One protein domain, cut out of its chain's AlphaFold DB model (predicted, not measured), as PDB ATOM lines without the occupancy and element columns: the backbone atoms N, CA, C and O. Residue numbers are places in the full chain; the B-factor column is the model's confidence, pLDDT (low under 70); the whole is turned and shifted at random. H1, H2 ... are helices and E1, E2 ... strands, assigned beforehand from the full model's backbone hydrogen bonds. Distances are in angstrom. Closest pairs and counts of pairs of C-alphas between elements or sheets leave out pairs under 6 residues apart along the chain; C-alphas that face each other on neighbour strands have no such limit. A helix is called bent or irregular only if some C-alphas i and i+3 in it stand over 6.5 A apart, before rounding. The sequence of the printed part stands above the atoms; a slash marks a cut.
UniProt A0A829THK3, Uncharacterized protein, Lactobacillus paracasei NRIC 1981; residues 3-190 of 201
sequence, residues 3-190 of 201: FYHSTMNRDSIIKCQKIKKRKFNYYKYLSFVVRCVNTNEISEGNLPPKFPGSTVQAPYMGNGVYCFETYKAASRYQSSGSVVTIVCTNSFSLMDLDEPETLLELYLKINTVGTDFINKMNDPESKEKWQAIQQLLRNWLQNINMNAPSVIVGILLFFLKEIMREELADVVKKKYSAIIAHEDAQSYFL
ATOM      1  N   PHE A   3       6.170   7.508 -67.006       82.38
ATOM      2  CA  PHE A   3       7.289   6.815 -66.384       82.38
ATOM      3  C   PHE A   3       7.155   5.310 -66.596       82.38
ATOM      4  O   PHE A   3       6.080   4.813 -66.934       82.38
ATOM      5  N   TYR A   4       8.239   4.574 -66.388       83.44
ATOM      6  CA  TYR A   4       8.303   3.134 -66.606       83.44
ATOM      7  C   TYR A   4       8.799   2.442 -65.345       83.44
ATOM      8  O   TYR A   4       9.782   2.878 -64.771       83.44
ATOM      9  N   HIS A   5       8.157   1.362 -64.917       84.06
ATOM     10  CA  HIS A   5       8.573   0.572 -63.756       84.06
ATOM     11  C   HIS A   5       8.745  -0.885 -64.178       84.06
ATOM     12  O   HIS A   5       7.869  -1.419 -64.856       84.06
ATOM     13  N   SER A   6       9.845  -1.534 -63.793       81.75
ATOM     14  CA  SER A   6       9.983  -2.985 -63.967       81.75
ATOM     15  C   SER A   6       9.463  -3.712 -62.735       81.75
ATOM     16  O   SER A   6       9.800  -3.343 -61.612       81.75
ATOM     17  N   THR A   7       8.594  -4.702 -62.945       79.56
ATOM     18  CA  THR A   7       7.911  -5.413 -61.865       79.56
ATOM     19  C   THR A   7       7.520  -6.838 -62.236       79.56
ATOM     20  O   THR A   7       7.146  -7.134 -63.376       79.56
ATOM     21  N   MET A   8       7.502  -7.709 -61.226       78.75
ATOM     22  CA  MET A   8       6.879  -9.038 -61.291       78.75
ATOM     23  C   MET A   8       5.361  -8.992 -61.034       78.75
ATOM     24  O   MET A   8       4.656  -9.953 -61.318       78.75
ATOM     25  N   ASN A   9       4.832  -7.875 -60.515       75.62
ATOM     26  CA  ASN A   9       3.450  -7.738 -60.034       75.62
ATOM     27  C   ASN A   9       2.620  -6.763 -60.893       75.62
ATOM     28  O   ASN A   9       1.936  -5.877 -60.371       75.62
ATOM     29  N   ARG A  10       2.682  -6.920 -62.223       76.69
ATOM     30  CA  ARG A  10       2.108  -6.000 -63.226       76.69
ATOM     31  C   ARG A  10       0.663  -5.593 -62.947       76.69
ATOM     32  O   ARG A  10       0.368  -4.400 -62.894       76.69
ATOM     33  N   ASP A  11      -0.225  -6.560 -62.738       76.00
ATOM     34  CA  ASP A  11      -1.663  -6.294 -62.613       76.00
ATOM     35  C   ASP A  11      -2.003  -5.448 -61.382       76.00
ATOM     36  O   ASP A  11      -2.889  -4.594 -61.436       76.00
ATOM     37  N   SER A  12      -1.276  -5.644 -60.280       70.56
ATOM     38  CA  SER A  12      -1.441  -4.855 -59.054       70.56
ATOM     39  C   SER A  12      -0.997  -3.408 -59.250       70.56
ATOM     40  O   SER A  12      -1.666  -2.493 -58.772       70.56
ATOM     41  N   ILE A  13       0.100  -3.189 -59.981       70.62
ATOM     42  CA  ILE A  13       0.600  -1.843 -60.278       70.62
ATOM     43  C   ILE A  13      -0.334  -1.118 -61.253       70.62
ATOM     44  O   ILE A  13      -0.690   0.032 -61.000       70.62
ATOM     45  N   ILE A  14      -0.805  -1.790 -62.312       73.50
ATOM     46  CA  ILE A  14      -1.734  -1.208 -63.298       73.50
ATOM     47  C   ILE A  14      -3.051  -0.777 -62.637       73.50
ATOM     48  O   ILE A  14      -3.510   0.344 -62.847       73.50
ATOM     49  N   LYS A  15      -3.634  -1.624 -61.778       69.88
ATOM     50  CA  LYS A  15      -4.880  -1.304 -61.053       69.88
ATOM     51  C   LYS A  15      -4.742  -0.097 -60.116       69.88
ATOM     52  O   LYS A  15      -5.742   0.546 -59.799       69.88
ATOM     53  N   CYS A  16      -3.521   0.218 -59.689       63.22
ATOM     54  CA  CYS A  16      -3.215   1.230 -58.682       63.22
ATOM     55  C   CYS A  16      -2.388   2.408 -59.228       63.22
ATOM     56  O   CYS A  16      -1.810   3.130 -58.424       63.22
ATOM     57  N   GLN A  17      -2.364   2.649 -60.548       59.12
ATOM     58  CA  GLN A  17      -1.575   3.694 -61.246       59.12
ATOM     59  C   GLN A  17      -1.754   5.150 -60.754       59.12
ATOM     60  O   GLN A  17      -1.174   6.072 -61.322       59.12
ATOM     61  N   LYS A  18      -2.549   5.396 -59.708       60.66
ATOM     62  CA  LYS A  18      -2.718   6.714 -59.098       60.66
ATOM     63  C   LYS A  18      -1.633   6.950 -58.051       60.66
ATOM     64  O   LYS A  18      -1.561   6.238 -57.049       60.66
ATOM     65  N   ILE A  19      -0.858   8.007 -58.251       60.72
ATOM     66  CA  ILE A  19       0.036   8.555 -57.230       60.72
ATOM     67  C   ILE A  19      -0.832   9.043 -56.067       60.72
ATOM     68  O   ILE A  19      -1.830   9.737 -56.279       60.72
ATOM     69  N   LYS A  20      -0.503   8.634 -54.841       60.09
ATOM     70  CA  LYS A  20      -1.225   9.040 -53.631       60.09
ATOM     71  C   LYS A  20      -0.233   9.472 -52.565       60.09
ATOM     72  O   LYS A  20       0.774   8.809 -52.351       60.09
ATOM     73  N   LYS A  21      -0.594  10.516 -51.818       60.22
ATOM     74  CA  LYS A  21       0.163  10.969 -50.648       60.22
ATOM     75  C   LYS A  21       0.339   9.844 -49.626       60.22
ATOM     76  O   LYS A  21      -0.575   9.057 -49.361       60.22
ATOM     77  N   ARG A  22       1.524   9.800 -49.017       66.06
ATOM     78  CA  ARG A  22       1.902   8.771 -48.044       66.06
ATOM     79  C   ARG A  22       1.036   8.843 -46.778       66.06
ATOM     80  O   ARG A  22       0.896   9.906 -46.182       66.06
ATOM     81  N   LYS A  23       0.545   7.690 -46.304       67.81
ATOM     82  CA  LYS A  23      -0.182   7.541 -45.022       67.81
ATOM     83  C   LYS A  23       0.702   7.028 -43.863       67.81
ATOM     84  O   LYS A  23       0.208   6.379 -42.947       67.81
ATOM     85  N   PHE A  24       2.011   7.283 -43.895       75.12
ATOM     86  CA  PHE A  24       2.915   6.891 -42.806       75.12
ATOM     87  C   PHE A  24       2.856   7.916 -41.666       75.12
ATOM     88  O   PHE A  24       2.876   9.124 -41.907       75.12
ATOM     89  N   ASN A  25       2.789   7.442 -40.421       81.88
ATOM     90  CA  ASN A  25       2.779   8.315 -39.250       81.88
ATOM     91  C   ASN A  25       4.219   8.638 -38.822       81.88
ATOM     92  O   ASN A  25       4.791   7.969 -37.963       81.88
ATOM     93  N   TYR A  26       4.795   9.661 -39.455       83.31
ATOM     94  CA  TYR A  26       6.168  10.096 -39.198       83.31
ATOM     95  C   TYR A  26       6.392  10.529 -37.750       83.31
ATOM     96  O   TYR A  26       7.436  10.225 -37.182       83.31
ATOM     97  N   TYR A  27       5.399  11.186 -37.145       84.44
ATOM     98  CA  TYR A  27       5.466  11.608 -35.750       84.44
ATOM     99  C   TYR A  27       5.621  10.411 -34.812       84.44
ATOM    100  O   TYR A  27       6.593  10.341 -34.068       84.44
ATOM    101  N   LYS A  28       4.740   9.403 -34.915       87.94
ATOM    102  CA  LYS A  28       4.856   8.170 -34.115       87.94
ATOM    103  C   LYS A  28       6.196   7.471 -34.321       87.94
ATOM    104  O   LYS A  28       6.743   6.931 -33.363       87.94
ATOM    105  N   TYR A  29       6.713   7.477 -35.548       88.25
ATOM    106  CA  TYR A  29       8.003   6.879 -35.855       88.25
ATOM    107  C   TYR A  29       9.161   7.598 -35.156       88.25
ATOM    108  O   TYR A  29       9.905   6.949 -34.427       88.25
ATOM    109  N   LEU A  30       9.296   8.919 -35.305       88.81
ATOM    110  CA  LEU A  30      10.401   9.631 -34.660       88.81
ATOM    111  C   LEU A  30      10.252   9.728 -33.145       88.81
ATOM    112  O   LEU A  30      11.252   9.605 -32.447       88.81
ATOM    113  N   SER A  31       9.033   9.838 -32.611       89.25
ATOM    114  CA  SER A  31       8.823   9.715 -31.164       89.25
ATOM    115  C   SER A  31       9.282   8.352 -30.637       89.25
ATOM    116  O   SER A  31       9.827   8.274 -29.540       89.25
ATOM    117  N   PHE A  32       9.090   7.276 -31.405       90.88
ATOM    118  CA  PHE A  32       9.619   5.960 -31.056       90.88
ATOM    119  C   PHE A  32      11.149   5.920 -31.128       90.88
ATOM    120  O   PHE A  32      11.762   5.447 -30.177       90.88
ATOM    121  N   VAL A  33      11.760   6.452 -32.191       91.06
ATOM    122  CA  VAL A  33      13.227   6.515 -32.324       91.06
ATOM    123  C   VAL A  33      13.850   7.262 -31.144       91.06
ATOM    124  O   VAL A  33      14.704   6.714 -30.459       91.06
ATOM    125  N   VAL A  34      13.364   8.467 -30.838       91.81
ATOM    126  CA  VAL A  34      13.877   9.293 -29.731       91.81
ATOM    127  C   VAL A  34      13.675   8.609 -28.375       91.81
ATOM    128  O   VAL A  34      14.530   8.678 -27.498       91.81
ATOM    129  N   ARG A  35      12.566   7.896 -28.176       91.00
ATOM    130  CA  ARG A  35      12.307   7.233 -26.893       91.00
ATOM    131  C   ARG A  35      13.087   5.929 -26.716       91.00
ATOM    132  O   ARG A  35      13.415   5.582 -25.589       91.00
ATOM    133  N   CYS A  36      13.319   5.179 -27.791       91.12
ATOM    134  CA  CYS A  36      13.692   3.764 -27.699       91.12
ATOM    135  C   CYS A  36      15.028   3.403 -28.356       91.12
ATOM    136  O   CYS A  36      15.450   2.261 -28.205       91.12
ATOM    137  N   VAL A  37      15.675   4.319 -29.080       91.38
ATOM    138  CA  VAL A  37      16.967   4.076 -29.738       91.38
ATOM    139  C   VAL A  37      18.043   4.920 -29.061       91.38
ATOM    140  O   VAL A  37      17.807   6.084 -28.724       91.38
ATOM    141  N   ASN A  38      19.220   4.334 -28.836       92.75
ATOM    142  CA  ASN A  38      20.331   5.042 -28.204       92.75
ATOM    143  C   ASN A  38      20.995   6.025 -29.180       92.75
ATOM    144  O   ASN A  38      21.035   5.788 -30.387       92.75
ATOM    145  N   THR A  39      21.580   7.107 -28.660       92.44
ATOM    146  CA  THR A  39      22.231   8.159 -29.464       92.44
ATOM    147  C   THR A  39      23.318   7.614 -30.401       92.44
ATOM    148  O   THR A  39      23.422   8.058 -31.547       92.44
ATOM    149  N   ASN A  40      24.094   6.620 -29.955       90.69
ATOM    150  CA  ASN A  40      25.136   5.986 -30.773       90.69
ATOM    151  C   ASN A  40      24.537   5.243 -31.975       90.69
ATOM    152  O   ASN A  40      24.955   5.472 -33.105       90.69
ATOM    153  N   GLU A  41      23.493   4.438 -31.750       90.00
ATOM    154  CA  GLU A  41      22.791   3.718 -32.820       90.00
ATOM    155  C   GLU A  41      22.161   4.693 -33.827       90.00
ATOM    156  O   GLU A  41      22.233   4.476 -35.036       90.00
ATOM    157  N   ILE A  42      21.599   5.812 -33.348       90.56
ATOM    158  CA  ILE A  42      21.096   6.888 -34.214       90.56
ATOM    159  C   ILE A  42      22.225   7.456 -35.080       90.56
ATOM    160  O   ILE A  42      22.054   7.597 -36.289       90.56
ATOM    161  N   SER A  43      23.368   7.779 -34.476       86.81
ATOM    162  CA  SER A  43      24.508   8.401 -35.164       86.81
ATOM    163  C   SER A  43      25.111   7.491 -36.236       86.81
ATOM    164  O   SER A  43      25.557   7.970 -37.277       86.81
ATOM    165  N   GLU A  44      25.069   6.178 -36.012       86.25
ATOM    166  CA  GLU A  44      25.484   5.148 -36.970       86.25
ATOM    167  C   GLU A  44      24.424   4.857 -38.047       86.25
ATOM    168  O   GLU A  44      24.686   4.132 -39.004       86.25
ATOM    169  N   GLY A  45      23.214   5.414 -37.919       84.56
ATOM    170  CA  GLY A  45      22.098   5.138 -38.824       84.56
ATOM    171  C   GLY A  45      21.430   3.776 -38.599       84.56
ATOM    172  O   GLY A  45      20.626   3.351 -39.431       84.56
ATOM    173  N   ASN A  46      21.707   3.115 -37.473       86.75
ATOM    174  CA  ASN A  46      21.122   1.840 -37.050       86.75
ATOM    175  C   ASN A  46      19.710   2.050 -36.494       86.75
ATOM    176  O   ASN A  46      19.420   1.874 -35.313       86.75
ATOM    177  N   LEU A  47      18.810   2.482 -37.372       86.88
ATOM    178  CA  LEU A  47      17.455   2.864 -37.014       86.88
ATOM    179  C   LEU A  47      16.445   1.773 -37.399       86.88
ATOM    180  O   LEU A  47      16.540   1.176 -38.475       86.88
ATOM    181  N   PRO A  48      15.428   1.527 -36.557       87.31
ATOM    182  CA  PRO A  48      14.439   0.495 -36.815       87.31
ATOM    183  C   PRO A  48      13.601   0.842 -38.055       87.31
ATOM    184  O   PRO A  48      13.118   1.963 -38.175       87.31
ATOM    185  N   PRO A  49      13.305  -0.110 -38.955       80.06
ATOM    186  CA  PRO A  49      12.563   0.174 -40.182       80.06
ATOM    187  C   PRO A  49      11.074   0.447 -39.942       80.06
ATOM    188  O   PRO A  49      10.360   0.746 -40.886       80.06
ATOM    189  N   LYS A  50      10.547   0.289 -38.724       84.00
ATOM    190  CA  LYS A  50       9.149   0.573 -38.360       84.00
ATOM    191  C   LYS A  50       9.022   0.754 -36.849       84.00
ATOM    192  O   LYS A  50       9.871   0.285 -36.097       84.00
ATOM    193  N   PHE A  51       7.934   1.375 -36.402       86.31
ATOM    194  CA  PHE A  51       7.574   1.429 -34.981       86.31
ATOM    195  C   PHE A  51       6.621   0.274 -34.600       86.31
ATOM    196  O   PHE A  51       5.930  -0.261 -35.480       86.31
ATOM    197  N   PRO A  52       6.555  -0.124 -33.312       87.62
ATOM    198  CA  PRO A  52       5.684  -1.205 -32.847       87.62
ATOM    199  C   PRO A  52       4.218  -1.017 -33.259       87.62
ATOM    200  O   PRO A  52       3.662   0.074 -33.151       87.62
ATOM    201  N   GLY A  53       3.593  -2.091 -33.749       84.25
ATOM    202  CA  GLY A  53       2.205  -2.080 -34.227       84.25
ATOM    203  C   GLY A  53       2.001  -1.514 -35.640       84.25
ATOM    204  O   GLY A  53       0.888  -1.577 -36.154       84.25
ATOM    205  N   SER A  54       3.045  -0.999 -36.301       82.38
ATOM    206  CA  SER A  54       2.955  -0.605 -37.710       82.38
ATOM    207  C   SER A  54       3.087  -1.814 -38.640       82.38
ATOM    208  O   SER A  54       4.028  -2.606 -38.529       82.38
ATOM    209  N   THR A  55       2.187  -1.920 -39.618       75.94
ATOM    210  CA  THR A  55       2.326  -2.831 -40.768       75.94
ATOM    211  C   THR A  55       3.153  -2.216 -41.900       75.94
ATOM    212  O   THR A  55       3.575  -2.929 -42.807       75.94
ATOM    213  N   VAL A  56       3.414  -0.906 -41.835       74.06
ATOM    214  CA  VAL A  56       4.120  -0.129 -42.860       74.06
ATOM    215  C   VAL A  56       5.509   0.252 -42.357       74.06
ATOM    216  O   VAL A  56       5.668   0.685 -41.211       74.06
ATOM    217  N   GLN A  57       6.513   0.101 -43.216       76.56
ATOM    218  CA  GLN A  57       7.876   0.524 -42.918       76.56
ATOM    219  C   GLN A  57       8.044   2.039 -43.063       76.56
ATOM    220  O   GLN A  57       7.376   2.692 -43.871       76.56
ATOM    221  N   ALA A  58       8.969   2.582 -42.276       74.81
ATOM    222  CA  ALA A  58       9.529   3.892 -42.477       74.81
ATOM    223  C   ALA A  58      10.022   3.996 -43.924       74.81
ATOM    224  O   ALA A  58      10.575   3.038 -44.480       74.81
ATOM    225  N   PRO A  59       9.777   5.131 -44.573       70.50
ATOM    226  CA  PRO A  59      10.035   5.197 -45.988       70.50
ATOM    227  C   PRO A  59      11.524   5.230 -46.276       70.50
ATOM    228  O   PRO A  59      12.274   6.026 -45.718       70.50
ATOM    229  N   TYR A  60      11.897   4.339 -47.173       70.50
ATOM    230  CA  TYR A  60      13.234   4.085 -47.667       70.50
ATOM    231  C   TYR A  60      13.210   4.345 -49.165       70.50
ATOM    232  O   TYR A  60      12.165   4.134 -49.789       70.50
ATOM    233  N   MET A  61      14.345   4.742 -49.747       62.47
ATOM    234  CA  MET A  61      14.488   4.839 -51.202       62.47
ATOM    235  C   MET A  61      13.957   3.580 -51.916       62.47
ATOM    236  O   MET A  61      13.391   3.732 -52.988       62.47
ATOM    237  N   GLY A  62      13.999   2.383 -51.302       57.03
ATOM    238  CA  GLY A  62      13.473   1.127 -51.868       57.03
ATOM    239  C   GLY A  62      12.081   0.650 -51.481       57.03
ATOM    240  O   GLY A  62      11.643  -0.363 -52.012       57.03
ATOM    241  N   ASN A  63      11.345   1.379 -50.642       57.94
ATOM    242  CA  ASN A  63       9.977   0.996 -50.258       57.94
ATOM    243  C   ASN A  63       8.894   1.626 -51.166       57.94
ATOM    244  O   ASN A  63       7.714   1.647 -50.808       57.94
ATOM    245  N   GLY A  64       9.287   2.174 -52.321       63.50
ATOM    246  CA  GLY A  64       8.412   2.812 -53.307       63.50
ATOM    247  C   GLY A  64       8.420   2.117 -54.671       63.50
ATOM    248  O   GLY A  64       9.077   1.101 -54.879       63.50
ATOM    249  N   VAL A  65       7.682   2.684 -55.624       71.19
ATOM    250  CA  VAL A  65       7.706   2.249 -57.024       71.19
ATOM    251  C   VAL A  65       8.767   3.065 -57.750       71.19
ATOM    252  O   VAL A  65       8.558   4.236 -58.066       71.19
ATOM    253  N   TYR A  66       9.919   2.443 -57.987       74.00
ATOM    254  CA  TYR A  66      10.990   3.034 -58.782       74.00
ATOM    255  C   TYR A  66      10.576   3.180 -60.233       74.00
ATOM    256  O   TYR A  66      10.138   2.218 -60.867       74.00
ATOM    257  N   CYS A  67      10.754   4.376 -60.756       77.00
ATOM    258  CA  CYS A  67      10.291   4.745 -62.066       77.00
ATOM    259  C   CYS A  67      11.397   5.407 -62.876       77.00
ATOM    260  O   CYS A  67      12.103   6.314 -62.448       77.00
ATOM    261  N   PHE A  68      11.466   4.979 -64.117       79.88
ATOM    262  CA  PHE A  68      12.471   5.377 -65.068       79.88
ATOM    263  C   PHE A  68      11.815   6.280 -66.104       79.88
ATOM    264  O   PHE A  68      10.657   6.071 -66.476       79.88
ATOM    265  N   GLU A  69      12.551   7.266 -66.601       80.50
ATOM    266  CA  GLU A  69      12.077   8.135 -67.687       80.50
ATOM    267  C   GLU A  69      12.002   7.389 -69.026       80.50
ATOM    268  O   GLU A  69      11.250   7.774 -69.919       80.50
ATOM    269  N   THR A  70      12.739   6.279 -69.164       84.25
ATOM    270  CA  THR A  70      12.759   5.469 -70.383       84.25
ATOM    271  C   THR A  70      12.416   4.009 -70.110       84.25
ATOM    272  O   THR A  70      12.826   3.415 -69.109       84.25
ATOM    273  N   TYR A  71      11.705   3.394 -71.060       86.75
ATOM    274  CA  TYR A  71      11.415   1.959 -71.044       86.75
ATOM    275  C   TYR A  71      12.700   1.127 -70.960       86.75
ATOM    276  O   TYR A  71      12.775   0.150 -70.219       86.75
ATOM    277  N   LYS A  72      13.733   1.537 -71.707       84.75
ATOM    278  CA  LYS A  72      15.026   0.850 -71.769       84.75
ATOM    279  C   LYS A  72      15.692   0.798 -70.395       84.75
ATOM    280  O   LYS A  72      16.142  -0.274 -69.993       84.75
ATOM    281  N   ALA A  73      15.709   1.912 -69.666       79.06
ATOM    282  CA  ALA A  73      16.284   1.959 -68.328       79.06
ATOM    283  C   ALA A  73      15.485   1.082 -67.346       79.06
ATOM    284  O   ALA A  73      16.084   0.264 -66.648       79.06
ATOM    285  N   ALA A  74      14.145   1.120 -67.398       81.44
ATOM    286  CA  ALA A  74      13.310   0.216 -66.599       81.44
ATOM    287  C   ALA A  74      13.587  -1.263 -66.909       81.44
ATOM    288  O   ALA A  74      13.774  -2.061 -65.996       81.44
ATOM    289  N   SER A  75      13.669  -1.639 -68.188       83.00
ATOM    290  CA  SER A  75      13.884  -3.038 -68.589       83.00
ATOM    291  C   SER A  75      15.229  -3.608 -68.127       83.00
ATOM    292  O   SER A  75      15.350  -4.809 -67.915       83.00
ATOM    293  N   ARG A  76      16.240  -2.749 -67.942       79.19
ATOM    294  CA  ARG A  76      17.566  -3.147 -67.455       79.19
ATOM    295  C   ARG A  76      17.622  -3.311 -65.938       79.19
ATOM    296  O   ARG A  76      18.487  -4.029 -65.453       79.19
ATOM    297  N   TYR A  77      16.725  -2.655 -65.202       73.00
ATOM    298  CA  TYR A  77      16.724  -2.657 -63.739       73.00
ATOM    299  C   TYR A  77      16.347  -4.015 -63.132       73.00
ATOM    300  O   TYR A  77      16.977  -4.462 -62.179       73.00
ATOM    301  N   GLN A  78      15.347  -4.695 -63.699       70.31
ATOM    302  CA  GLN A  78      14.982  -6.067 -63.329       70.31
ATOM    303  C   GLN A  78      14.786  -6.889 -64.599       70.31
ATOM    304  O   GLN A  78      13.765  -6.756 -65.272       70.31
ATOM    305  N   SER A  79      15.764  -7.742 -64.906       60.91
ATOM    306  CA  SER A  79      15.817  -8.559 -66.126       60.91
ATOM    307  C   SER A  79      14.743  -9.650 -66.201       60.91
ATOM    308  O   SER A  79      14.395 -10.079 -67.297       60.91
ATOM    309  N   SER A  80      14.191 -10.085 -65.065       66.81
ATOM    310  CA  SER A  80      13.081 -11.045 -64.992       66.81
ATOM    311  C   SER A  80      11.691 -10.391 -64.954       66.81
ATOM    312  O   SER A  80      10.688 -11.100 -65.033       66.81
ATOM    313  N   GLY A  81      11.619  -9.059 -64.835       72.25
ATOM    314  CA  GLY A  81      10.379  -8.302 -64.671       72.25
ATOM    315  C   GLY A  81       9.723  -7.879 -65.984       72.25
ATOM    316  O   GLY A  81      10.360  -7.749 -67.026       72.25
ATOM    317  N   SER A  82       8.420  -7.607 -65.919       83.75
ATOM    318  CA  SER A  82       7.698  -6.915 -66.990       83.75
ATOM    319  C   SER A  82       7.746  -5.405 -66.765       83.75
ATOM    320  O   SER A  82       7.573  -4.937 -65.638       83.75
ATOM    321  N   VAL A  83       7.950  -4.628 -67.830       86.81
ATOM    322  CA  VAL A  83       7.907  -3.164 -67.742       86.81
ATOM    323  C   VAL A  83       6.470  -2.680 -67.899       86.81
ATOM    324  O   VAL A  83       5.782  -3.008 -68.867       86.81
ATOM    325  N   VAL A  84       6.018  -1.868 -66.947       85.56
ATOM    326  CA  VAL A  84       4.714  -1.204 -66.967       85.56
ATOM    327  C   VAL A  84       4.884   0.300 -67.121       85.56
ATOM    328  O   VAL A  84       5.793   0.895 -66.545       85.56
ATOM    329  N   THR A  85       3.983   0.928 -67.872       85.50
ATOM    330  CA  THR A  85       3.902   2.389 -67.949       85.50
ATOM    331  C   THR A  85       3.076   2.914 -66.780       85.50
ATOM    332  O   THR A  85       1.957   2.456 -66.537       85.50
ATOM    333  N   ILE A  86       3.624   3.887 -66.060       77.62
ATOM    334  CA  ILE A  86       2.954   4.650 -65.012       77.62
ATOM    335  C   ILE A  86       2.593   6.011 -65.601       77.62
ATOM    336  O   ILE A  86       3.466   6.819 -65.930       77.62
ATOM    337  N   VAL A  87       1.294   6.248 -65.765       72.44
ATOM    338  CA  VAL A  87       0.779   7.505 -66.309       72.44
ATOM    339  C   VAL A  87       0.473   8.452 -65.155       72.44
ATOM    340  O   VAL A  87      -0.454   8.224 -64.378       72.44
ATOM    341  N   CYS A  88       1.228   9.545 -65.063       69.06
ATOM    342  CA  CYS A  88       0.913  10.627 -64.133       69.06
ATOM    343  C   CYS A  88      -0.217  11.462 -64.743       69.06
ATOM    344  O   CYS A  88       0.026  12.262 -65.650       69.06
ATOM    345  N   THR A  89      -1.449  11.219 -64.295       60.81
ATOM    346  CA  THR A  89      -2.670  11.863 -64.814       60.81
ATOM    347  C   THR A  89      -3.007  13.188 -64.127       60.81
ATOM    348  O   THR A  89      -3.772  13.969 -64.681       60.81
ATOM    349  N   ASN A  90      -2.401  13.468 -62.971       65.12
ATOM    350  CA  ASN A  90      -2.590  14.697 -62.200       65.12
ATOM    351  C   ASN A  90      -1.282  15.501 -62.121       65.12
ATOM    352  O   ASN A  90      -0.197  14.934 -62.273       65.12
ATOM    353  N   SER A  91      -1.385  16.802 -61.828       70.50
ATOM    354  CA  SER A  91      -0.251  17.596 -61.343       70.50
ATOM    355  C   SER A  91       0.310  16.958 -60.069       70.50
ATOM    356  O   SER A  91      -0.463  16.589 -59.184       70.50
ATOM    357  N   PHE A  92       1.631  16.828 -59.988       74.69
ATOM    358  CA  PHE A  92       2.338  16.257 -58.844       74.69
ATOM    359  C   PHE A  92       3.491  17.174 -58.441       74.69
ATOM    360  O   PHE A  92       4.039  17.886 -59.286       74.69
ATOM    361  N   SER A  93       3.872  17.142 -57.168       75.69
ATOM    362  CA  SER A  93       5.074  17.815 -56.674       75.69
ATOM    363  C   SER A  93       6.300  16.899 -56.784       75.69
ATOM    364  O   SER A  93       6.236  15.709 -56.460       75.69
ATOM    365  N   LEU A  94       7.420  17.450 -57.259       78.75
ATOM    366  CA  LEU A  94       8.696  16.750 -57.425       78.75
ATOM    367  C   LEU A  94       9.754  17.374 -56.514       78.75
ATOM    368  O   LEU A  94       9.899  18.590 -56.490       78.75
ATOM    369  N   MET A  95      10.518  16.534 -55.821       82.81
ATOM    370  CA  MET A  95      11.737  16.919 -55.109       82.81
ATOM    371  C   MET A  95      12.938  16.209 -55.742       82.81
ATOM    372  O   MET A  95      13.023  14.981 -55.673       82.81
ATOM    373  N   ASP A  96      13.850  16.959 -56.362       82.00
ATOM    374  CA  ASP A  96      15.035  16.404 -57.028       82.00
ATOM    375  C   ASP A  96      16.257  16.433 -56.099       82.00
ATOM    376  O   ASP A  96      16.931  17.442 -55.935       82.00
ATOM    377  N   LEU A  97      16.564  15.295 -55.479       80.00
ATOM    378  CA  LEU A  97      17.710  15.132 -54.582       80.00
ATOM    379  C   LEU A  97      19.036  14.906 -55.332       80.00
ATOM    380  O   LEU A  97      20.045  14.562 -54.708       80.00
ATOM    381  N   ASP A  98      19.062  15.012 -56.662       76.25
ATOM    382  CA  ASP A  98      20.306  15.118 -57.434       76.25
ATOM    383  C   ASP A  98      20.692  16.559 -57.738       76.25
ATOM    384  O   ASP A  98      21.834  16.808 -58.127       76.25
ATOM    385  N   GLU A  99      19.761  17.497 -57.579       85.62
ATOM    386  CA  GLU A  99      20.002  18.903 -57.846       85.62
ATOM    387  C   GLU A  99      20.743  19.550 -56.663       85.62
ATOM    388  O   GLU A  99      20.233  19.544 -55.536       85.62
ATOM    389  N   PRO A 100      21.940  20.134 -56.879       86.44
ATOM    390  CA  PRO A 100      22.718  20.742 -55.799       86.44
ATOM    391  C   PRO A 100      21.964  21.842 -55.045       86.44
ATOM    392  O   PRO A 100      22.133  21.989 -53.837       86.44
ATOM    393  N   GLU A 101      21.121  22.594 -55.749       88.19
ATOM    394  CA  GLU A 101      20.327  23.694 -55.195       88.19
ATOM    395  C   GLU A 101      19.256  23.173 -54.236       88.19
ATOM    396  O   GLU A 101      19.203  23.622 -53.090       88.19
ATOM    397  N   THR A 102      18.497  22.150 -54.646       87.62
ATOM    398  CA  THR A 102      17.531  21.460 -53.777       87.62
ATOM    399  C   THR A 102      18.219  20.919 -52.515       87.62
ATOM    400  O   THR A 102      17.721  21.082 -51.399       87.62
ATOM    401  N   LEU A 103      19.399  20.308 -52.649       85.88
ATOM    402  CA  LEU A 103      20.148  19.779 -51.504       85.88
ATOM    403  C   LEU A 103      20.639  20.871 -50.553       85.88
ATOM    404  O   LEU A 103      20.545  20.711 -49.331       85.88
ATOM    405  N   LEU A 104      21.146  21.976 -51.099       88.31
ATOM    406  CA  LEU A 104      21.582  23.125 -50.316       88.31
ATOM    407  C   LEU A 104      20.405  23.754 -49.566       88.31
ATOM    408  O   LEU A 104      20.529  24.047 -48.376       88.31
ATOM    409  N   GLU A 105      19.259  23.917 -50.226       88.81
ATOM    410  CA  GLU A 105      18.045  24.446 -49.606       88.81
ATOM    411  C   GLU A 105      17.604  23.574 -48.425       88.81
ATOM    412  O   GLU A 105      17.408  24.079 -47.315       88.81
ATOM    413  N   LEU A 106      17.523  22.255 -48.629       89.12
ATOM    414  CA  LEU A 106      17.187  21.303 -47.571       89.12
ATOM    415  C   LEU A 106      18.177  21.393 -46.408       89.12
ATOM    416  O   LEU A 106      17.765  21.472 -45.250       89.12
ATOM    417  N   TYR A 107      19.478  21.433 -46.702       90.38
ATOM    418  CA  TYR A 107      20.527  21.536 -45.691       90.38
ATOM    419  C   TYR A 107      20.387  22.805 -44.842       90.38
ATOM    420  O   TYR A 107      20.430  22.740 -43.609       90.38
ATOM    421  N   LEU A 108      20.176  23.958 -45.483       89.69
ATOM    422  CA  LEU A 108      19.976  25.234 -44.795       89.69
ATOM    423  C   LEU A 108      18.713  25.209 -43.928       89.69
ATOM    424  O   LEU A 108      18.769  25.596 -42.758       89.69
ATOM    425  N   LYS A 109      17.594  24.703 -44.457       88.56
ATOM    426  CA  LYS A 109      16.332  24.578 -43.712       88.56
ATOM    427  C   LYS A 109      16.465  23.655 -42.499       88.56
ATOM    428  O   LYS A 109      16.011  23.997 -41.410       88.56
ATOM    429  N   ILE A 110      17.124  22.505 -42.648       90.00
ATOM    430  CA  ILE A 110      17.361  21.562 -41.542       90.00
ATOM    431  C   ILE A 110      18.231  22.195 -40.456       90.00
ATOM    432  O   ILE A 110      17.956  22.007 -39.271       90.00
ATOM    433  N   ASN A 111      19.256  22.962 -40.826       89.94
ATOM    434  CA  ASN A 111      20.123  23.622 -39.850       89.94
ATOM    435  C   ASN A 111      19.443  24.778 -39.131       89.94
ATOM    436  O   ASN A 111      19.726  25.004 -37.963       89.94
ATOM    437  N   THR A 112      18.580  25.523 -39.808       90.00
ATOM    438  CA  THR A 112      17.896  26.677 -39.216       90.00
ATOM    439  C   THR A 112      16.694  26.216 -38.400       90.00
ATOM    440  O   THR A 112      16.737  26.187 -37.171       90.00
ATOM    441  N   VAL A 113      15.656  25.734 -39.081       86.94
ATOM    442  CA  VAL A 113      14.382  25.337 -38.470       86.94
ATOM    443  C   VAL A 113      14.558  24.145 -37.527       86.94
ATOM    444  O   VAL A 113      13.946  24.097 -36.459       86.94
ATOM    445  N   GLY A 114      15.414  23.184 -37.889       86.56
ATOM    446  CA  GLY A 114      15.691  22.026 -37.040       86.56
ATOM    447  C   GLY A 114      16.375  22.404 -35.730       86.56
ATOM    448  O   GLY A 114      15.961  21.942 -34.670       86.56
ATOM    449  N   THR A 115      17.365  23.296 -35.778       90.25
ATOM    450  CA  THR A 115      18.062  23.761 -34.569       90.25
ATOM    451  C   THR A 115      17.123  24.550 -33.663       90.25
ATOM    452  O   THR A 115      17.106  24.323 -32.454       90.25
ATOM    453  N   ASP A 116      16.275  25.409 -34.234       91.12
ATOM    454  CA  ASP A 116      15.263  26.151 -33.478       91.12
ATOM    455  C   ASP A 116      14.256  25.226 -32.791       91.12
ATOM    456  O   ASP A 116      13.864  25.465 -31.648       91.12
ATOM    457  N   PHE A 117      13.829  24.160 -33.471       89.44
ATOM    458  CA  PHE A 117      12.947  23.144 -32.900       89.44
ATOM    459  C   PHE A 117      13.608  22.416 -31.721       89.44
ATOM    460  O   PHE A 117      13.011  22.304 -30.652       89.44
ATOM    461  N   ILE A 118      14.858  21.982 -31.890       90.88
ATOM    462  CA  ILE A 118      15.636  21.268 -30.869       90.88
ATOM    463  C   ILE A 118      15.919  22.159 -29.655       90.88
ATOM    464  O   ILE A 118      15.833  21.715 -28.512       90.88
ATOM    465  N   ASN A 119      16.225  23.438 -29.875       91.12
ATOM    466  CA  ASN A 119      16.517  24.380 -28.795       91.12
ATOM    467  C   ASN A 119      15.309  24.692 -27.908       91.12
ATOM    468  O   ASN A 119      15.502  25.083 -26.760       91.12
ATOM    469  N   LYS A 120      14.087  24.481 -28.408       90.81
ATOM    470  CA  LYS A 120      12.840  24.634 -27.642       90.81
ATOM    471  C   LYS A 120      12.505  23.416 -26.776       90.81
ATOM    472  O   LYS A 120      11.500  23.440 -26.070       90.81
ATOM    473  N   MET A 121      13.293  22.344 -26.841       89.25
ATOM    474  CA  MET A 121      13.069  21.151 -26.028       89.25
ATOM    475  C   MET A 121      13.614  21.333 -24.616       89.25
ATOM    476  O   MET A 121      14.747  21.773 -24.430       89.25
ATOM    477  N   ASN A 122      12.808  20.935 -23.633       90.19
ATOM    478  CA  ASN A 122      13.170  21.018 -22.218       90.19
ATOM    479  C   ASN A 122      13.936  19.786 -21.724       90.19
ATOM    480  O   ASN A 122      14.689  19.890 -20.762       90.19
ATOM    481  N   ASP A 123      13.725  18.628 -22.353       92.94
ATOM    482  CA  ASP A 123      14.334  17.363 -21.945       92.94
ATOM    483  C   ASP A 123      15.731  17.194 -22.574       92.94
ATOM    484  O   ASP A 123      15.822  17.103 -23.805       92.94
ATOM    485  N   PRO A 124      16.819  17.153 -21.775       92.00
ATOM    486  CA  PRO A 124      18.182  17.054 -22.296       92.00
ATOM    487  C   PRO A 124      18.443  15.772 -23.090       92.00
ATOM    488  O   PRO A 124      19.111  15.830 -24.120       92.00
ATOM    489  N   GLU A 125      17.889  14.635 -22.657       91.50
ATOM    490  CA  GLU A 125      18.094  13.344 -23.328       91.50
ATOM    491  C   GLU A 125      17.437  13.335 -24.714       91.50
ATOM    492  O   GLU A 125      18.065  13.002 -25.722       91.50
ATOM    493  N   SER A 126      16.177  13.772 -24.799       91.12
ATOM    494  CA  SER A 126      15.499  13.944 -26.085       91.12
ATOM    495  C   SER A 126      16.255  14.928 -26.971       91.12
ATOM    496  O   SER A 126      16.413  14.667 -28.164       91.12
ATOM    497  N   LYS A 127      16.742  16.042 -26.408       93.56
ATOM    498  CA  LYS A 127      17.503  17.053 -27.151       93.56
ATOM    499  C   LYS A 127      18.750  16.449 -27.798       93.56
ATOM    500  O   LYS A 127      18.958  16.660 -28.991       93.56
ATOM    501  N   GLU A 128      19.525  15.664 -27.055       94.12
ATOM    502  CA  GLU A 128      20.715  14.967 -27.558       94.12
ATOM    503  C   GLU A 128      20.370  14.016 -28.716       94.12
ATOM    504  O   GLU A 128      20.979  14.068 -29.788       94.12
ATOM    505  N   LYS A 129      19.328  13.195 -28.556       93.81
ATOM    506  CA  LYS A 129      18.891  12.265 -29.608       93.81
ATOM    507  C   LYS A 129      18.398  12.990 -30.856       93.81
ATOM    508  O   LYS A 129      18.687  12.563 -31.974       93.81
ATOM    509  N   TRP A 130      17.695  14.110 -30.701       92.62
ATOM    510  CA  TRP A 130      17.293  14.935 -31.839       92.62
ATOM    511  C   TRP A 130      18.480  15.595 -32.546       92.62
ATOM    512  O   TRP A 130      18.468  15.679 -33.774       92.62
ATOM    513  N   GLN A 131      19.512  16.012 -31.810       93.50
ATOM    514  CA  GLN A 131      20.760  16.502 -32.401       93.50
ATOM    515  C   GLN A 131      21.458  15.404 -33.210       93.50
ATOM    516  O   GLN A 131      21.893  15.667 -34.330       93.50
ATOM    517  N   ALA A 132      21.491  14.166 -32.708       92.81
ATOM    518  CA  ALA A 132      22.026  13.027 -33.454       92.81
ATOM    519  C   ALA A 132      21.228  12.750 -34.743       92.81
ATOM    520  O   ALA A 132      21.822  12.576 -35.807       92.81
ATOM    521  N   ILE A 133      19.888  12.798 -34.690       92.25
ATOM    522  CA  ILE A 133      19.023  12.672 -35.879       92.25
ATOM    523  C   ILE A 133      19.316  13.788 -36.895       92.25
ATOM    524  O   ILE A 133      19.446  13.522 -38.092       92.25
ATOM    525  N   GLN A 134      19.422  15.040 -36.436       91.81
ATOM    526  CA  GLN A 134      19.735  16.179 -37.300       91.81
ATOM    527  C   GLN A 134      21.115  16.008 -37.945       91.81
ATOM    528  O   GLN A 134      21.256  16.212 -39.150       91.81
ATOM    529  N   GLN A 135      22.124  15.593 -37.177       91.12
ATOM    530  CA  GLN A 135      23.478  15.384 -37.681       91.12
ATOM    531  C   GLN A 135      23.546  14.243 -38.702       91.12
ATOM    532  O   GLN A 135      24.195  14.398 -39.736       91.12
ATOM    533  N   LEU A 136      22.832  13.138 -38.464       89.25
ATOM    534  CA  LEU A 136      22.706  12.040 -39.423       89.25
ATOM    535  C   LEU A 136      22.156  12.547 -40.766       89.25
ATOM    536  O   LEU A 136      22.709  12.247 -41.825       89.25
ATOM    537  N   LEU A 137      21.099  13.364 -40.722       89.25
ATOM    538  CA  LEU A 137      20.478  13.925 -41.919       89.25
ATOM    539  C   LEU A 137      21.404  14.916 -42.647       89.25
ATOM    540  O   LEU A 137      21.495  14.879 -43.873       89.25
ATOM    541  N   ARG A 138      22.134  15.759 -41.904       88.94
ATOM    542  CA  ARG A 138      23.148  16.681 -42.454       88.94
ATOM    543  C   ARG A 138      24.259  15.931 -43.177       88.94
ATOM    544  O   ARG A 138      24.582  16.279 -44.309       88.94
ATOM    545  N   ASN A 139      24.810  14.899 -42.538       86.50
ATOM    546  CA  ASN A 139      25.872  14.075 -43.109       86.50
ATOM    547  C   ASN A 139      25.413  13.422 -44.415       86.50
ATOM    548  O   ASN A 139      26.154  13.410 -45.394       86.50
ATOM    549  N   TRP A 140      24.177  12.922 -44.447       84.00
ATOM    550  CA  TRP A 140      23.617  12.323 -45.652       84.00
ATOM    551  C   TRP A 140      23.425  13.332 -46.788       84.00
ATOM    552  O   TRP A 140      23.811  13.039 -47.916       84.00
ATOM    553  N   LEU A 141      22.904  14.530 -46.504       85.00
ATOM    554  CA  LEU A 141      22.757  15.583 -47.519       85.00
ATOM    555  C   LEU A 141      24.104  16.032 -48.099       85.00
ATOM    556  O   LEU A 141      24.178  16.363 -49.278       85.00
ATOM    557  N   GLN A 142      25.165  16.024 -47.289       81.88
ATOM    558  CA  GLN A 142      26.519  16.369 -47.729       81.88
ATOM    559  C   GLN A 142      27.202  15.234 -48.510       81.88
ATOM    560  O   GLN A 142      27.957  15.510 -49.437       81.88
ATOM    561  N   ASN A 143      26.929  13.969 -48.167       74.75
ATOM    562  CA  ASN A 143      27.593  12.785 -48.726       74.75
ATOM    563  C   ASN A 143      26.596  11.805 -49.356       74.75
ATOM    564  O   ASN A 143      26.508  10.629 -49.000       74.75
ATOM    565  N   ILE A 144      25.864  12.294 -50.350       62.88
ATOM    566  CA  ILE A 144      24.732  11.588 -50.962       62.88
ATOM    567  C   ILE A 144      25.113  10.320 -51.753       62.88
ATOM    568  O   ILE A 144      24.245   9.511 -52.076       62.88
ATOM    569  N   ASN A 145      26.403  10.143 -52.059       53.44
ATOM    570  CA  ASN A 145      26.934   8.970 -52.761       53.44
ATOM    571  C   ASN A 145      27.135   7.752 -51.844       53.44
ATOM    572  O   ASN A 145      27.446   6.668 -52.337       53.44
ATOM    573  N   MET A 146      26.993   7.910 -50.526       51.53
ATOM    574  CA  MET A 146      27.062   6.792 -49.588       51.53
ATOM    575  C   MET A 146      25.723   6.056 -49.540       51.53
ATOM    576  O   MET A 146      24.667   6.673 -49.683       51.53
ATOM    577  N   ASN A 147      25.767   4.739 -49.309       54.19
ATOM    578  CA  ASN A 147      24.584   3.941 -48.994       54.19
ATOM    579  C   ASN A 147      23.839   4.612 -47.837       54.19
ATOM    580  O   ASN A 147      24.258   4.528 -46.685       54.19
ATOM    581  N   ALA A 148      22.769   5.331 -48.163       57.28
ATOM    582  CA  ALA A 148      21.958   6.006 -47.174       57.28
ATOM    583  C   ALA A 148      21.377   4.949 -46.231       57.28
ATOM    584  O   ALA A 148      20.802   3.971 -46.724       57.28
ATOM    585  N   PRO A 149      21.469   5.129 -44.903       59.75
ATOM    586  CA  PRO A 149      20.673   4.350 -43.974       59.75
ATOM    587  C   PRO A 149      19.226   4.265 -44.448       59.75
ATOM    588  O   PRO A 149      18.630   5.269 -44.856       59.75
ATOM    589  N   SER A 150      18.677   3.052 -44.416       62.16
ATOM    590  CA  SER A 150      17.420   2.702 -45.086       62.16
ATOM    591  C   SER A 150      16.278   3.662 -44.748       62.16
ATOM    592  O   SER A 150      15.446   3.957 -45.591       62.16
ATOM    593  N   VAL A 151      16.257   4.253 -43.560       69.38
ATOM    594  CA  VAL A 151      15.147   5.094 -43.096       69.38
ATOM    595  C   VAL A 151      15.355   6.607 -43.229       69.38
ATOM    596  O   VAL A 151      14.459   7.363 -42.849       69.38
ATOM    597  N   ILE A 152      16.497   7.089 -43.738       78.38
ATOM    598  CA  ILE A 152      16.819   8.533 -43.755       78.38
ATOM    599  C   ILE A 152      15.803   9.360 -44.539       78.38
ATOM    600  O   ILE A 152      15.451  10.463 -44.129       78.38
ATOM    601  N   VAL A 153      15.254   8.800 -45.614       75.44
ATOM    602  CA  VAL A 153      14.160   9.418 -46.373       75.44
ATOM    603  C   VAL A 153      12.929   9.645 -45.489       75.44
ATOM    604  O   VAL A 153      12.272  10.680 -45.582       75.44
ATOM    605  N   GLY A 154      12.617   8.709 -44.594       76.88
ATOM    606  CA  GLY A 154      11.558   8.855 -43.603       76.88
ATOM    607  C   GLY A 154      11.817   9.991 -42.613       76.88
ATOM    608  O   GLY A 154      10.875  10.698 -42.256       76.88
ATOM    609  N   ILE A 155      13.075  10.199 -42.215       84.81
ATOM    610  CA  ILE A 155      13.493  11.303 -41.336       84.81
ATOM    611  C   ILE A 155      13.386  12.642 -42.070       84.81
ATOM    612  O   ILE A 155      12.782  13.574 -41.545       84.81
ATOM    613  N   LEU A 156      13.904  12.730 -43.297       84.94
ATOM    614  CA  LEU A 156      13.795  13.928 -44.130       84.94
ATOM    615  C   LEU A 156      12.329  14.348 -44.285       84.94
ATOM    616  O   LEU A 156      11.966  15.498 -44.053       84.94
ATOM    617  N   LEU A 157      11.467  13.390 -44.621       78.75
ATOM    618  CA  LEU A 157      10.049  13.650 -44.853       78.75
ATOM    619  C   LEU A 157       9.299  13.975 -43.552       78.75
ATOM    620  O   LEU A 157       8.316  14.711 -43.596       78.75
ATOM    621  N   PHE A 158       9.772  13.512 -42.390       82.94
ATOM    622  CA  PHE A 158       9.297  14.039 -41.110       82.94
ATOM    623  C   PHE A 158       9.640  15.523 -40.959       82.94
ATOM    624  O   PHE A 158       8.753  16.311 -40.639       82.94
ATOM    625  N   PHE A 159      10.903  15.905 -41.183       83.69
ATOM    626  CA  PHE A 159      11.344  17.295 -41.033       83.69
ATOM    627  C   PHE A 159      10.520  18.229 -41.917       83.69
ATOM    628  O   PHE A 159       9.981  19.219 -41.431       83.69
ATOM    629  N   LEU A 160      10.340  17.859 -43.182       83.56
ATOM    630  CA  LEU A 160       9.547  18.632 -44.132       83.56
ATOM    631  C   LEU A 160       8.090  18.774 -43.680       83.56
ATOM    632  O   LEU A 160       7.564  19.879 -43.588       83.56
ATOM    633  N   LYS A 161       7.438  17.664 -43.325       82.75
ATOM    634  CA  LYS A 161       6.006  17.678 -43.016       82.75
ATOM    635  C   LYS A 161       5.676  18.252 -41.643       82.75
ATOM    636  O   LYS A 161       4.746  19.037 -41.510       82.75
ATOM    637  N   GLU A 162       6.357  17.786 -40.603       81.06
ATOM    638  CA  GLU A 162       5.933  18.003 -39.216       81.06
ATOM    639  C   GLU A 162       6.663  19.199 -38.584       81.06
ATOM    640  O   GLU A 162       6.064  19.927 -37.793       81.06
ATOM    641  N   ILE A 163       7.925  19.448 -38.961       80.12
ATOM    642  CA  ILE A 163       8.696  20.605 -38.473       80.12
ATOM    643  C   ILE A 163       8.486  21.821 -39.386       80.12
ATOM    644  O   ILE A 163       8.116  22.890 -38.902       80.12
ATOM    645  N   MET A 164       8.681  21.666 -40.697       81.00
ATOM    646  CA  MET A 164       8.605  22.773 -41.663       81.00
ATOM    647  C   MET A 164       7.181  23.036 -42.172       81.00
ATOM    648  O   MET A 164       6.930  24.082 -42.763       81.00
ATOM    649  N   ARG A 165       6.231  22.128 -41.891       79.81
ATOM    650  CA  ARG A 165       4.821  22.208 -42.328       79.81
ATOM    651  C   ARG A 165       4.660  22.302 -43.845       79.81
ATOM    652  O   ARG A 165       3.681  22.863 -44.333       79.81
ATOM    653  N   GLU A 166       5.608  21.735 -44.578       79.75
ATOM    654  CA  GLU A 166       5.580  21.696 -46.029       79.75
ATOM    655  C   GLU A 166       4.685  20.564 -46.527       79.75
ATOM    656  O   GLU A 166       4.548  19.492 -45.920       79.75
ATOM    657  N   GLU A 167       4.068  20.804 -47.679       75.50
ATOM    658  CA  GLU A 167       3.402  19.746 -48.412       75.50
ATOM    659  C   GLU A 167       4.454  18.758 -48.922       75.50
ATOM    660  O   GLU A 167       5.421  19.131 -49.582       75.50
ATOM    661  N   LEU A 168       4.280  17.478 -48.593       75.94
ATOM    662  CA  LEU A 168       5.224  16.457 -49.025       75.94
ATOM    663  C   LEU A 168       5.208  16.289 -50.542       75.94
ATOM    664  O   LEU A 168       4.134  16.189 -51.137       75.94
ATOM    665  N   ALA A 169       6.405  16.156 -51.116       74.06
ATOM    666  CA  ALA A 169       6.576  15.805 -52.515       74.06
ATOM    667  C   ALA A 169       5.902  14.460 -52.835       74.06
ATOM    668  O   ALA A 169       6.085  13.467 -52.118       74.06
ATOM    669  N   ASP A 170       5.133  14.426 -53.918       71.56
ATOM    670  CA  ASP A 170       4.514  13.206 -54.443       71.56
ATOM    671  C   ASP A 170       5.559  12.275 -55.080       71.56
ATOM    672  O   ASP A 170       5.429  11.044 -55.041       71.56
ATOM    673  N   VAL A 171       6.602  12.877 -55.659       73.19
ATOM    674  CA  VAL A 171       7.701  12.221 -56.368       73.19
ATOM    675  C   VAL A 171       9.020  12.722 -55.814       73.19
ATOM    676  O   VAL A 171       9.209  13.920 -55.609       73.19
ATOM    677  N   VAL A 172       9.958  11.808 -55.608       76.69
ATOM    678  CA  VAL A 172      11.321  12.161 -55.220       76.69
ATOM    679  C   VAL A 172      12.273  11.546 -56.234       76.69
ATOM    680  O   VAL A 172      12.163  10.364 -56.558       76.69
ATOM    681  N   LYS A 173      13.199  12.344 -56.755       78.00
ATOM    682  CA  LYS A 173      14.184  11.922 -57.752       78.00
ATOM    683  C   LYS A 173      15.578  11.860 -57.146       78.00
ATOM    684  O   LYS A 173      15.936  12.696 -56.324       78.00
ATOM    685  N   LYS A 174      16.316  10.807 -57.489       75.00
ATOM    686  CA  LYS A 174      17.678  10.523 -57.040       75.00
ATOM    687  C   LYS A 174      18.364   9.547 -57.997       75.00
ATOM    688  O   LYS A 174      17.825   8.492 -58.289       75.00
ATOM    689  N   LYS A 175      19.593   9.800 -58.421       69.88
ATOM    690  CA  LYS A 175      20.407   8.889 -59.228       69.88
ATOM    691  C   LYS A 175      20.817   7.687 -58.384       69.88
ATOM    692  O   LYS A 175      21.318   7.831 -57.270       69.88
ATOM    693  N   TYR A 176      20.600   6.495 -58.930       59.31
ATOM    694  CA  TYR A 176      20.988   5.234 -58.304       59.31
ATOM    695  C   TYR A 176      22.372   4.812 -58.797       59.31
ATOM    696  O   TYR A 176      22.576   4.670 -60.000       59.31
ATOM    697  N   SER A 177      23.316   4.596 -57.881       53.34
ATOM    698  CA  SER A 177      24.715   4.301 -58.216       53.34
ATOM    699  C   SER A 177      25.058   2.808 -58.282       53.34
ATOM    700  O   SER A 177      26.149   2.468 -58.728       53.34
ATOM    701  N   ALA A 178      24.179   1.897 -57.841       52.12
ATOM    702  CA  ALA A 178      24.664   0.581 -57.421       52.12
ATOM    703  C   ALA A 178      24.750  -0.515 -58.500       52.12
ATOM    704  O   ALA A 178      25.396  -1.518 -58.221       52.12
ATOM    705  N   ILE A 179      24.138  -0.415 -59.693       43.53
ATOM    706  CA  ILE A 179      24.140  -1.573 -60.632       43.53
ATOM    707  C   ILE A 179      24.353  -1.226 -62.115       43.53
ATOM    708  O   ILE A 179      24.656  -2.116 -62.906       43.53
ATOM    709  N   ILE A 180      24.274   0.033 -62.548       43.19
ATOM    710  CA  ILE A 180      24.438   0.342 -63.975       43.19
ATOM    711  C   ILE A 180      25.284   1.597 -64.127       43.19
ATOM    712  O   ILE A 180      24.905   2.668 -63.668       43.19
ATOM    713  N   ALA A 181      26.418   1.458 -64.807       39.91
ATOM    714  CA  ALA A 181      27.294   2.537 -65.251       39.91
ATOM    715  C   ALA A 181      26.635   3.445 -66.318       39.91
ATOM    716  O   ALA A 181      27.252   3.769 -67.330       39.91
ATOM    717  N   HIS A 182      25.365   3.824 -66.145       45.78
ATOM    718  CA  HIS A 182      24.622   4.627 -67.108       45.78
ATOM    719  C   HIS A 182      23.862   5.770 -66.440       45.78
ATOM    720  O   HIS A 182      23.331   5.655 -65.341       45.78
ATOM    721  N   GLU A 183      23.837   6.879 -67.166       53.81
ATOM    722  CA  GLU A 183      23.471   8.249 -66.806       53.81
ATOM    723  C   GLU A 183      21.972   8.465 -66.489       53.81
ATOM    724  O   GLU A 183      21.493   9.598 -66.488       53.81
ATOM    725  N   ASP A 184      21.213   7.407 -66.191       55.69
ATOM    726  CA  ASP A 184      19.751   7.451 -66.120       55.69
ATOM    727  C   ASP A 184      19.260   7.798 -64.696       55.69
ATOM    728  O   ASP A 184      19.354   6.994 -63.760       55.69
ATOM    729  N   ALA A 185      18.716   9.007 -64.524       58.84
ATOM    730  CA  ALA A 185      18.197   9.500 -63.245       58.84
ATOM    731  C   ALA A 185      16.991   8.679 -62.748       58.84
ATOM    732  O   ALA A 185      16.083   8.377 -63.525       58.84
ATOM    733  N   GLN A 186      16.953   8.329 -61.453       63.97
ATOM    734  CA  GLN A 186      15.866   7.515 -60.894       63.97
ATOM    735  C   GLN A 186      14.865   8.374 -60.134       63.97
ATOM    736  O   GLN A 186      15.112   8.836 -59.025       63.97
ATOM    737  N   SER A 187      13.690   8.563 -60.723       67.56
ATOM    738  CA  SER A 187      12.534   9.055 -59.980       67.56
ATOM    739  C   SER A 187      11.913   7.882 -59.236       67.56
ATOM    740  O   SER A 187      11.793   6.788 -59.775       67.56
ATOM    741  N   TYR A 188      11.475   8.061 -58.003       68.81
ATOM    742  CA  TYR A 188      10.639   7.061 -57.360       68.81
ATOM    743  C   TYR A 188       9.336   7.692 -56.905       68.81
ATOM    744  O   TYR A 188       9.270   8.826 -56.423       68.81
ATOM    745  N   PHE A 189       8.277   6.917 -57.092       66.94
ATOM    746  CA  PHE A 189       6.947   7.245 -56.632       66.94
ATOM    747  C   PHE A 189       6.672   6.526 -55.334       66.94
ATOM    748  O   PHE A 189       7.092   5.392 -55.093       66.94
ATOM    749  N   LEU A 190       5.833   7.151 -54.531       57.25
ATOM    750  CA  LEU A 190       5.236   6.508 -53.379       57.25
ATOM    751  C   LEU A 190       3.815   6.121 -53.759       57.25
ATOM    752  O   LEU A 190       2.863   6.857 -53.522       57.25
TER     753      LEU A 190
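AT A GLANCE: This is residues 3 to 190 of the 201 residues of an uncharacterized protein of Lactobacillus paracasei NRIC 1981 (UniProt A0A829THK3). The model has two lobes one after the other along its longest axis: a strand lobe, with a small four-strand sheet E2 E6 E5 E4 and the pair E1 E3 beside its edge strand E2, and a helical lobe built on the long hairpin of H5 and H6. In the strand lobe H1 packs on E3 and H4 packs on E1; in the helical lobe H7 crosses the hairpin, H2 packs on H6 and H7, and H3 packs on H6. The printed part has 188 residues with seven named helices and six named strands, in the order E1 H1 H2 H3 E2 H4 E3 E4 H5 H6 H7 E5 E6. The larger sheet is mixed, in the order E2 E6 E5 E4, E1 and E3 are antiparallel, and the class is mixed, helices and strands. The whole is compact, with a radius of gyration of the C-alphas of 17.4 A and spans of 52 by 36 by 30 A.

HOW THE PARTS SIT: In the larger sheet, E2, residues 65 to 68, is an edge strand and the antiparallel neighbour of E6, residues 186 to 189; N 65 and O 189 are 2.8 A apart, within hydrogen-bond range. E6 and E5, residues 171 to 173, form a hairpin, with N 188 and O 172 at 2.8 A. E5 is the parallel neighbour of the other edge strand, E4, residues 94 to 96, with N 95 and O 171 at 2.9 A. From edge to edge the strands' lines turn by 70 degrees. E1, residues 3 to 7, and E3, residues 82 to 87, are antiparallel neighbours, with N 5 and O 84 at 2.9 A. The closest C-alphas of E1 and E2, those of His 5 and Cys 67, are 4.8 A apart. H4, residues 71 to 77, only grazes the larger sheet, with residues 73 to 77; its closest C-alphas with E1 are Ala 74 and Ser 6, 5.3 A. The closest C-alphas of H1, residues 10 to 15, and E3 are Arg 10 and Val 84, 6.6 A. H6, residues 124 to 142, is the hub, touching four helices. H5, residues 100 to 119, forms a helical hairpin with H6, at a shallow tilt of 7 degrees, opposite ways, closest at C-alphas Ile 118 and Lys 127, 5.9 A. H7, residues 152 to 163, touches H6 at a steep tilt of 62 degrees, closest at C-alphas Ile 152 and Leu 137, 6.8 A, with residues 152 to 156 alone meeting residues 133 to 137 alone. H7 touches H5 with residues 159 to 163 alone, closest at C-alphas Ile 163 and Gly 114, 7.3 A. E4, H5, H6, H7 and E5 make a strand-helix-strand unit, two parallel neighbour strands with helices between. H2, residues 26 to 36, touches H7 at a steep tilt of 68 degrees, only just short of about perpendicular, closest at C-alphas Tyr 26 and Phe 158, 5.4 A. H6 touches H2 with residues 126 to 130 alone, closest at C-alphas Lys 129 and Val 34, 5.8 A. H6 touches H3, residues 39 to 43, with residues 128 to 136 alone, closest at C-alphas Lys 129 and Thr 39, 5.3 A. Every O i to N i+4 pair is within hydrogen-bond range in H1, H2, H3, H4, H6 and H7, and 15 of 16 are in H5.

IN THESE COORDINATES: E1 begins at C-alpha 3, (7.289, 6.815, -66.384). H5 is 27.9 A long, from C-alpha 100 at (22.718, 20.742, -55.799), and H6 is 26.8 A long. E3 measures 16.0 A, H7 15.5 A and H2 15.1 A. H7 is neither bent nor irregular, but only just: C-alphas 160 and 163 are 6.1 A apart. E6 ends at C-alpha 189, (6.947, 7.245, -56.632).

THE WHOLE: The two C-alphas farthest apart, those of Lys 72 and Asn 122, are 53.5 A apart. The printed part has no cut. The long links are H3 to E2, residues 44 to 64, and E5 to E6, residues 174 to 185. The mean pLDDT of the printed part is 78.2, and 42 residues are under 70, among them residues 15 to 23, 144 to 151 and 175 to 190.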